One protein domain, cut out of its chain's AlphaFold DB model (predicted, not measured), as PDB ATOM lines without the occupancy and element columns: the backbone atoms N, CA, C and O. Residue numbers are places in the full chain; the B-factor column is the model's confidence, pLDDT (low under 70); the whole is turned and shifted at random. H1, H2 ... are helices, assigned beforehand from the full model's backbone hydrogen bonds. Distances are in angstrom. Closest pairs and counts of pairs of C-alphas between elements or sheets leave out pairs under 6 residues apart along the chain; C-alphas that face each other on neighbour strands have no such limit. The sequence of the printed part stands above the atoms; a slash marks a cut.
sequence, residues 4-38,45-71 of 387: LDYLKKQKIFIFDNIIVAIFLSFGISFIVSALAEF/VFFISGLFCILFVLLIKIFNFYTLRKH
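AT A GLANCE: This is residues 4 to 38 and 45 to 71 of the 387 residues of an uncharacterized protein of Phocaeicola plebeius (UniProt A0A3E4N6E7). Two long helices, H1 and H2, lie side by side and run opposite ways with their lines nearly parallel, making a thin, flat pair that is only loosely joined and comes closest near the first residues of H1 and the last residues of H2. H1 is the longer and makes the long axis of the rod. The printed part has 62 residues with two named helices, H1 then H2, and no named strand; the class is all helix. The whole is loose, with a radius of gyration of the C-alphas of 15.3 A, and the C-alphas span 51 by 18 by 6 A.

IN THESE COORDINATES: Find C-alpha 4 at (9.624, 13.137, -61.328); from there H1, residues 4 to 36, runs 47.0 A to C-alpha 36 at (33.104, 35.939, -27.638). After the cut, look for C-alpha 45 at (21.729, 38.727, -26.245), where H2, residues 45 to 68, begins; it runs 34.5 A to C-alpha 68 at (9.441, 22.449, -54.091).

HOW THE PARTS SIT: Look at Gln 10 and Leu 68: their C-alphas, the closest of H1 and H2, are 6.2 A apart. The two helices only just touch, with 3 pairs of C-alphas within 8 A. H1 touches H2 with residues 7 to 14 alone, and H2 touches H1 with residues 65 to 68 alone. Their lines stand at a shallow tilt of 6 degrees, opposite ways, and their centres are 12.5 A apart. In H1 and H2 every O i to N i+4 pair is within hydrogen-bond range.

THE WHOLE: The two C-alphas farthest apart are those of Leu 4 and Phe 38, at 51.3 A. The link from H1 to H2 is the link across the cut: residues 39 to 44 are not printed, and C-alphas 38 and 45 are 15.0 A apart. In the B-factor column you will find a mean pLDDT of 78.2 for the printed part of this model, with residues 37 to 38 under 70.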
ATOM      1  N   LEU A   4       8.772  13.789 -62.323       86.44
ATOM      2  CA  LEU A   4       9.624  13.137 -61.328       86.44
ATOM      3  C   LEU A   4      11.071  13.603 -61.402       86.44
ATOM      4  O   LEU A   4      11.695  13.784 -60.361       86.44
ATOM      5  N   ASP A   5      11.614  13.821 -62.597       85.75
ATOM      6  CA  ASP A   5      12.980  14.327 -62.742       85.75
ATOM      7  C   ASP A   5      13.102  15.754 -62.212       85.75
ATOM      8  O   ASP A   5      14.110  16.102 -61.592       85.75
ATOM      9  N   TYR A   6      12.051  16.562 -62.372       86.75
ATOM     10  CA  TYR A   6      11.960  17.869 -61.727       86.75
ATOM     11  C   TYR A   6      12.020  17.730 -60.207       86.75
ATOM     12  O   TYR A   6      12.880  18.329 -59.562       86.75
ATOM     13  N   LEU A   7      11.184  16.866 -59.635       86.00
ATOM     14  CA  LEU A   7      11.135  16.648 -58.192       86.00
ATOM     15  C   LEU A   7      12.439  16.043 -57.634       86.00
ATOM     16  O   LEU A   7      12.872  16.432 -56.550       86.00
ATOM     17  N   LYS A   8      13.121  15.157 -58.370       85.94
ATOM     18  CA  LYS A   8      14.445  14.629 -57.987       85.94
ATOM     19  C   LYS A   8      15.508  15.724 -57.958       85.94
ATOM     20  O   LYS A   8      16.266  15.793 -56.993       85.94
ATOM     21  N   LYS A   9      15.555  16.596 -58.974       86.06
ATOM     22  CA  LYS A   9      16.483  17.740 -58.982       86.06
ATOM     23  C   LYS A   9      16.225  18.666 -57.799       86.06
ATOM     24  O   LYS A   9      17.174  19.074 -57.136       86.06
ATOM     25  N   GLN A  10      14.955  18.921 -57.480       85.62
ATOM     26  CA  GLN A  10      14.599  19.711 -56.302       85.62
ATOM     27  C   GLN A  10      15.026  19.041 -54.993       85.62
ATOM     28  O   GLN A  10      15.519  19.717 -54.093       85.62
ATOM     29  N   LYS A  11      14.901  17.711 -54.888       83.62
ATOM     30  CA  LYS A  11      15.406  16.960 -53.732       83.62
ATOM     31  C   LYS A  11      16.913  17.177 -53.554       83.62
ATOM     32  O   LYS A  11      17.326  17.551 -52.463       83.62
ATOM     33  N   ILE A  12      17.706  16.978 -54.608       84.00
ATOM     34  CA  ILE A  12      19.171  17.154 -54.571       84.00
ATOM     35  C   ILE A  12      19.524  18.582 -54.150       84.00
ATOM     36  O   ILE A  12      20.250  18.770 -53.181       84.00
ATOM     37  N   PHE A  13      18.902  19.580 -54.781       83.44
ATOM     38  CA  PHE A  13      19.104  20.987 -54.439       83.44
ATOM     39  C   PHE A  13      18.810  21.296 -52.962       83.44
ATOM     40  O   PHE A  13      19.517  22.083 -52.332       83.44
ATOM     41  N   ILE A  14      17.775  20.687 -52.374       81.94
ATOM     42  CA  ILE A  14      17.473  20.849 -50.945       81.94
ATOM     43  C   ILE A  14      18.571  20.218 -50.079       81.94
ATOM     44  O   ILE A  14      19.008  20.853 -49.122       81.94
ATOM     45  N   PHE A  15      19.028  19.007 -50.410       79.56
ATOM     46  CA  PHE A  15      20.096  18.333 -49.666       79.56
ATOM     47  C   PHE A  15      21.419  19.103 -49.724       79.56
ATOM     48  O   PHE A  15      22.015  19.334 -48.674       79.56
ATOM     49  N   ASP A  16      21.823  19.586 -50.900       79.38
ATOM     50  CA  ASP A  16      23.046  20.383 -51.064       79.38
ATOM     51  C   ASP A  16      22.992  21.656 -50.211       79.38
ATOM     52  O   ASP A  16      23.930  21.981 -49.484       79.38
ATOM     53  N   ASN A  17      21.844  22.342 -50.210       81.00
ATOM     54  CA  ASN A  17      21.640  23.526 -49.382       81.00
ATOM     55  C   ASN A  17      21.674  23.228 -47.878       81.00
ATOM     56  O   ASN A  17      22.118  24.081 -47.109       81.00
ATOM     57  N   ILE A  18      21.184  22.064 -47.442       80.06
ATOM     58  CA  ILE A  18      21.260  21.652 -46.035       80.06
ATOM     59  C   ILE A  18      22.722  21.414 -45.649       80.06
ATOM     60  O   ILE A  18      23.157  21.914 -44.614       80.06
ATOM     61  N   ILE A  19      23.492  20.717 -46.487       74.56
ATOM     62  CA  ILE A  19      24.915  20.448 -46.238       74.56
ATOM     63  C   ILE A  19      25.699  21.763 -46.146       74.56
ATOM     64  O   ILE A  19      26.404  21.987 -45.162       74.56
ATOM     65  N   VAL A  20      25.523  22.665 -47.117       76.19
ATOM     66  CA  VAL A  20      26.171  23.987 -47.107       76.19
ATOM     67  C   VAL A  20      25.785  24.775 -45.855       76.19
ATOM     68  O   VAL A  20      26.657  25.348 -45.209       76.19
ATOM     69  N   ALA A  21      24.506  24.766 -45.465       82.69
ATOM     70  CA  ALA A  21      24.047  25.458 -44.262       82.69
ATOM     71  C   ALA A  21      24.671  24.890 -42.978       82.69
ATOM     72  O   ALA A  21      25.033  25.666 -42.095       82.69
ATOM     73  N   ILE A  22      24.837  23.566 -42.877       78.25
ATOM     74  CA  ILE A  22      25.504  22.919 -41.738       78.25
ATOM     75  C   ILE A  22      26.960  23.393 -41.642       78.25
ATOM     76  O   ILE A  22      27.374  23.875 -40.587       78.25
ATOM     77  N   PHE A  23      27.724  23.330 -42.736       71.62
ATOM     78  CA  PHE A  23      29.122  23.780 -42.743       71.62
ATOM     79  C   PHE A  23      29.260  25.277 -42.454       71.62
ATOM     80  O   PHE A  23      30.128  25.675 -41.675       71.62
ATOM     81  N   LEU A  24      28.379  26.102 -43.023       77.88
ATOM     82  CA  LEU A  24      28.364  27.542 -42.779       77.88
ATOM     83  C   LEU A  24      28.041  27.849 -41.310       77.88
ATOM     84  O   LEU A  24      28.687  28.701 -40.706       77.88
ATOM     85  N   SER A  25      27.095  27.115 -40.714       81.94
ATOM     86  CA  SER A  25      26.760  27.240 -39.294       81.94
ATOM     87  C   SER A  25      27.939  26.872 -38.399       81.94
ATOM     88  O   SER A  25      28.207  27.601 -37.451       81.94
ATOM     89  N   PHE A  26      28.658  25.781 -38.684       72.12
ATOM     90  CA  PHE A  26      29.865  25.430 -37.929       72.12
ATOM     91  C   PHE A  26      30.949  26.504 -38.071       72.12
ATOM     92  O   PHE A  26      31.508  26.934 -37.063       72.12
ATOM     93  N   GLY A  27      31.194  26.988 -39.292       72.38
ATOM     94  CA  GLY A  27      32.166  28.052 -39.552       72.38
ATOM     95  C   GLY A  27      31.857  29.336 -38.779       72.38
ATOM     96  O   GLY A  27      32.731  29.876 -38.103       72.38
ATOM     97  N   ILE A  28      30.599  29.786 -38.808       82.88
ATOM     98  CA  ILE A  28      30.154  30.966 -38.053       82.88
ATOM     99  C   ILE A  28      30.281  30.724 -36.547       82.88
ATOM    100  O   ILE A  28      30.789  31.595 -35.846       82.88
ATOM    101  N   SER A  29      29.879  29.555 -36.042       77.56
ATOM    102  CA  SER A  29      29.996  29.229 -34.616       77.56
ATOM    103  C   SER A  29      31.444  29.275 -34.123       77.56
ATOM    104  O   SER A  29      31.689  29.813 -33.045       77.56
ATOM    105  N   PHE A  30      32.414  28.786 -34.904       72.75
ATOM    106  CA  PHE A  30      33.833  28.887 -34.546       72.75
ATOM    107  C   PHE A  30      34.316  30.342 -34.498       72.75
ATOM    108  O   PHE A  30      34.988  30.731 -33.543       72.75
ATOM    109  N   ILE A  31      33.925  31.163 -35.479       76.81
ATOM    110  CA  ILE A  31      34.273  32.592 -35.519       76.81
ATOM    111  C   ILE A  31      33.653  33.337 -34.329       76.81
ATOM    112  O   ILE A  31      34.334  34.103 -33.651       76.81
ATOM    113  N   VAL A  32      32.371  33.098 -34.044       77.56
ATOM    114  CA  VAL A  32      31.663  33.726 -32.920       77.56
ATOM    115  C   VAL A  32      32.262  33.284 -31.588       77.56
ATOM    116  O   VAL A  32      32.432  34.125 -30.711       77.56
ATOM    117  N   SER A  33      32.632  32.010 -31.435       73.12
ATOM    118  CA  SER A  33      33.294  31.519 -30.221       73.12
ATOM    119  C   SER A  33      34.645  32.201 -29.994       73.12
ATOM    120  O   SER A  33      34.938  32.578 -28.864       73.12
ATOM    121  N   ALA A  34      35.434  32.421 -31.052       72.12
ATOM    122  CA  ALA A  34      36.689  33.171 -30.967       72.12
ATOM    123  C   ALA A  34      36.467  34.661 -30.632       72.12
ATOM    124  O   ALA A  34      37.223  35.254 -29.869       72.12
ATOM    125  N   LEU A  35      35.405  35.280 -31.160       70.81
ATOM    126  CA  LEU A  35      35.057  36.679 -30.874       70.81
ATOM    127  C   LEU A  35      34.399  36.881 -29.501       70.81
ATOM    128  O   LEU A  35      34.464  37.975 -28.942       70.81
ATOM    129  N   ALA A  36      33.761  35.856 -28.938       70.19
ATOM    130  CA  ALA A  36      33.104  35.939 -27.638       70.19
ATOM    131  C   ALA A  36      34.103  36.170 -26.490       70.19
ATOM    132  O   ALA A  36      33.750  36.833 -25.515       70.19
ATOM    133  N   GLU A  37      35.358  35.720 -26.630       69.94
ATOM    134  CA  GLU A  37      36.438  36.053 -25.688       69.94
ATOM    135  C   GLU A  37      36.732  37.564 -25.637       69.94
ATOM    136  O   GLU A  37      37.116  38.086 -24.587       69.94
ATOM    137  N   PHE A  38      36.484  38.294 -26.731       66.19
ATOM    138  CA  PHE A  38      36.702  39.743 -26.806       66.19
ATOM    139  C   PHE A  38      35.596  40.570 -26.131       66.19
ATOM    140  O   PHE A  38      35.865  41.661 -25.628       66.19
ATOM    141  N   VAL A  45      22.362  37.982 -25.140       73.62
ATOM    142  CA  VAL A  45      21.729  38.727 -26.245       73.62
ATOM    143  C   VAL A  45      22.143  38.136 -27.593       73.62
ATOM    144  O   VAL A  45      21.294  37.955 -28.463       73.62
ATOM    145  N   PHE A  46      23.421  37.775 -27.746       71.44
ATOM    146  CA  PHE A  46      23.927  37.105 -28.947       71.44
ATOM    147  C   PHE A  46      23.376  35.683 -29.109       71.44
ATOM    148  O   PHE A  46      23.090  35.259 -30.227       71.44
ATOM    149  N   PHE A  47      23.173  34.958 -28.007       71.88
ATOM    150  CA  PHE A  47      22.560  33.631 -28.046       71.88
ATOM    151  C   PHE A  47      21.095  33.689 -28.501       71.88
ATOM    152  O   PHE A  47      20.696  32.944 -29.394       71.88
ATOM    153  N   ILE A  48      20.300  34.606 -27.937       76.69
ATOM    154  CA  ILE A  48      18.879  34.760 -28.287       76.69
ATOM    155  C   ILE A  48      18.718  35.234 -29.736       76.69
ATOM    156  O   ILE A  48      17.886  34.690 -30.466       76.69
ATOM    157  N   SER A  49      19.518  36.210 -30.181       72.56
ATOM    158  CA  SER A  49      19.461  36.684 -31.569       72.56
ATOM    159  C   SER A  49      19.894  35.598 -32.559       72.56
ATOM    160  O   SER A  49      19.232  35.408 -33.579       72.56
ATOM    161  N   GLY A  50      20.929  34.818 -32.226       75.56
ATOM    162  CA  GLY A  50      21.346  33.650 -33.001       75.56
ATOM    163  C   GLY A  50      20.244  32.593 -33.109       75.56
ATOM    164  O   GLY A  50      19.930  32.143 -34.212       75.56
ATOM    165  N   LEU A  51      19.596  32.249 -31.990       77.19
ATOM    166  CA  LEU A  51      18.491  31.289 -31.962       77.19
ATOM    167  C   LEU A  51      17.306  31.754 -32.825       77.19
ATOM    168  O   LEU A  51      16.746  30.958 -33.580       77.19
ATOM    169  N   PHE A  52      16.956  33.042 -32.759       75.38
ATOM    170  CA  PHE A  52      15.881  33.614 -33.573       75.38
ATOM    171  C   PHE A  52      16.211  33.573 -35.072       75.38
ATOM    172  O   PHE A  52      15.371  33.165 -35.876       75.38
ATOM    173  N   CYS A  53      17.446  33.911 -35.453       74.12
ATOM    174  CA  CYS A  53      17.911  33.799 -36.837       74.12
ATOM    175  C   CYS A  53      17.851  32.350 -37.349       74.12
ATOM    176  O   CYS A  53      17.397  32.118 -38.471       74.12
ATOM    177  N   ILE A  54      18.243  31.366 -36.531       79.06
ATOM    178  CA  ILE A  54      18.165  29.940 -36.890       79.06
ATOM    179  C   ILE A  54      16.707  29.510 -37.093       79.06
ATOM    180  O   ILE A  54      16.385  28.903 -38.116       79.06
ATOM    181  N   LEU A  55      15.812  29.858 -36.163       75.19
ATOM    182  CA  LEU A  55      14.375  29.576 -36.276       75.19
ATOM    183  C   LEU A  55      13.767  30.199 -37.537       75.19
ATOM    184  O   LEU A  55      13.014  29.534 -38.250       75.19
ATOM    185  N   PHE A  56      14.128  31.443 -37.853       75.19
ATOM    186  CA  PHE A  56      13.646  32.136 -39.046       75.19
ATOM    187  C   PHE A  56      14.108  31.449 -40.341       75.19
ATOM    188  O   PHE A  56      13.301  31.203 -41.243       75.19
ATOM    189  N   VAL A  57      15.384  31.057 -40.421       78.00
ATOM    190  CA  VAL A  57      15.916  30.303 -41.570       78.00
ATOM    191  C   VAL A  57      15.240  28.935 -41.691       78.00
ATOM    192  O   VAL A  57      14.875  28.537 -42.801       78.00
ATOM    193  N   LEU A  58      15.018  28.229 -40.578       76.75
ATOM    194  CA  LEU A  58      14.299  26.952 -40.569       76.75
ATOM    195  C   LEU A  58      12.870  27.105 -41.097       76.75
ATOM    196  O   LEU A  58      12.455  26.310 -41.939       76.75
ATOM    197  N   LEU A  59      12.142  28.145 -40.679       76.12
ATOM    198  CA  LEU A  59      10.791  28.425 -41.176       76.12
ATOM    199  C   LEU A  59      10.776  28.666 -42.692       76.12
ATOM    200  O   LEU A  59       9.969  28.055 -43.396       76.12
ATOM    201  N   ILE A  60      11.704  29.476 -43.217       78.19
ATOM    202  CA  ILE A  60      11.835  29.705 -44.667       78.19
ATOM    203  C   ILE A  60      12.137  28.393 -45.400       78.19
ATOM    204  O   ILE A  60      11.548  28.111 -46.447       78.19
ATOM    205  N   LYS A  61      13.042  27.562 -44.869       77.38
ATOM    206  CA  LYS A  61      13.409  26.282 -45.494       77.38
ATOM    207  C   LYS A  61      12.264  25.272 -45.459       77.38
ATOM    208  O   LYS A  61      12.050  24.598 -46.464       77.38
ATOM    209  N   ILE A  62      11.497  25.207 -44.371       77.12
ATOM    210  CA  ILE A  62      10.282  24.385 -44.281       77.12
ATOM    211  C   ILE A  62       9.258  24.853 -45.321       77.12
ATOM    212  O   ILE A  62       8.717  24.029 -46.059       77.12
ATOM    213  N   PHE A  63       9.030  26.163 -45.441       77.69
ATOM    214  CA  PHE A  63       8.108  26.707 -46.438       77.69
ATOM    215  C   PHE A  63       8.551  26.375 -47.872       77.69
ATOM    216  O   PHE A  63       7.764  25.838 -48.653       77.69
ATOM    217  N   ASN A  64       9.829  26.589 -48.196       77.19
ATOM    218  CA  ASN A  64      10.397  26.229 -49.498       77.19
ATOM    219  C   ASN A  64      10.311  24.719 -49.765       77.19
ATOM    220  O   ASN A  64       9.995  24.293 -50.869       77.19
ATOM    221  N   PHE A  65      10.518  23.878 -48.756       79.19
ATOM    222  CA  PHE A  65      10.335  22.433 -48.893       79.19
ATOM    223  C   PHE A  65       8.888  22.072 -49.277       79.19
ATOM    224  O   PHE A  65       8.652  21.206 -50.127       79.19
ATOM    225  N   TYR A  66       7.903  22.766 -48.697       79.62
ATOM    226  CA  TYR A  66       6.492  22.563 -49.024       79.62
ATOM    227  C   TYR A  66       6.094  23.036 -50.429       79.62
ATOM    228  O   TYR A  66       5.118  22.521 -50.985       79.62
ATOM    229  N   THR A  67       6.827  23.969 -51.031       78.00
ATOM    230  CA  THR A  67       6.574  24.417 -52.408       78.00
ATOM    231  C   THR A  67       7.319  23.559 -53.432       78.00
ATOM    232  O   THR A  67       6.727  23.147 -54.427       78.00
ATOM    233  N   LEU A  68       8.574  23.190 -53.161       81.56
ATOM    234  CA  LEU A  68       9.441  22.449 -54.091       81.56
ATOM    235  C   LEU A  68       9.020  20.988 -54.329       81.56
ATOM    236  O   LEU A  68       9.341  20.406 -55.363       81.56
ATOM    237  N   ARG A  69       8.253  20.401 -53.405       83.56
ATOM    238  CA  ARG A  69       7.627  19.063 -53.522       83.56
ATOM    239  C   ARG A  69       6.499  18.977 -54.563       83.56
ATOM    240  O   ARG A  69       5.866  17.922 -54.661       83.56
ATOM    241  N   LYS A  70       6.162  20.088 -55.223       88.50
ATOM    242  CA  LYS A  70       5.014  20.219 -56.124       88.50
ATOM    243  C   LYS A  70       5.475  20.453 -57.557       88.50
ATOM    244  O   LYS A  70       6.409  21.212 -57.802       88.50
ATOM    245  N   HIS A  71       4.775  19.840 -58.498       91.44
ATOM    246  CA  HIS A  71       4.880  20.122 -59.920       91.44
ATOM    247  C   HIS A  71       3.489  20.452 -60.456       91.44
ATOM    248  O   HIS A  71       2.516  19.815 -60.056       91.44
TER     249      HIS A  71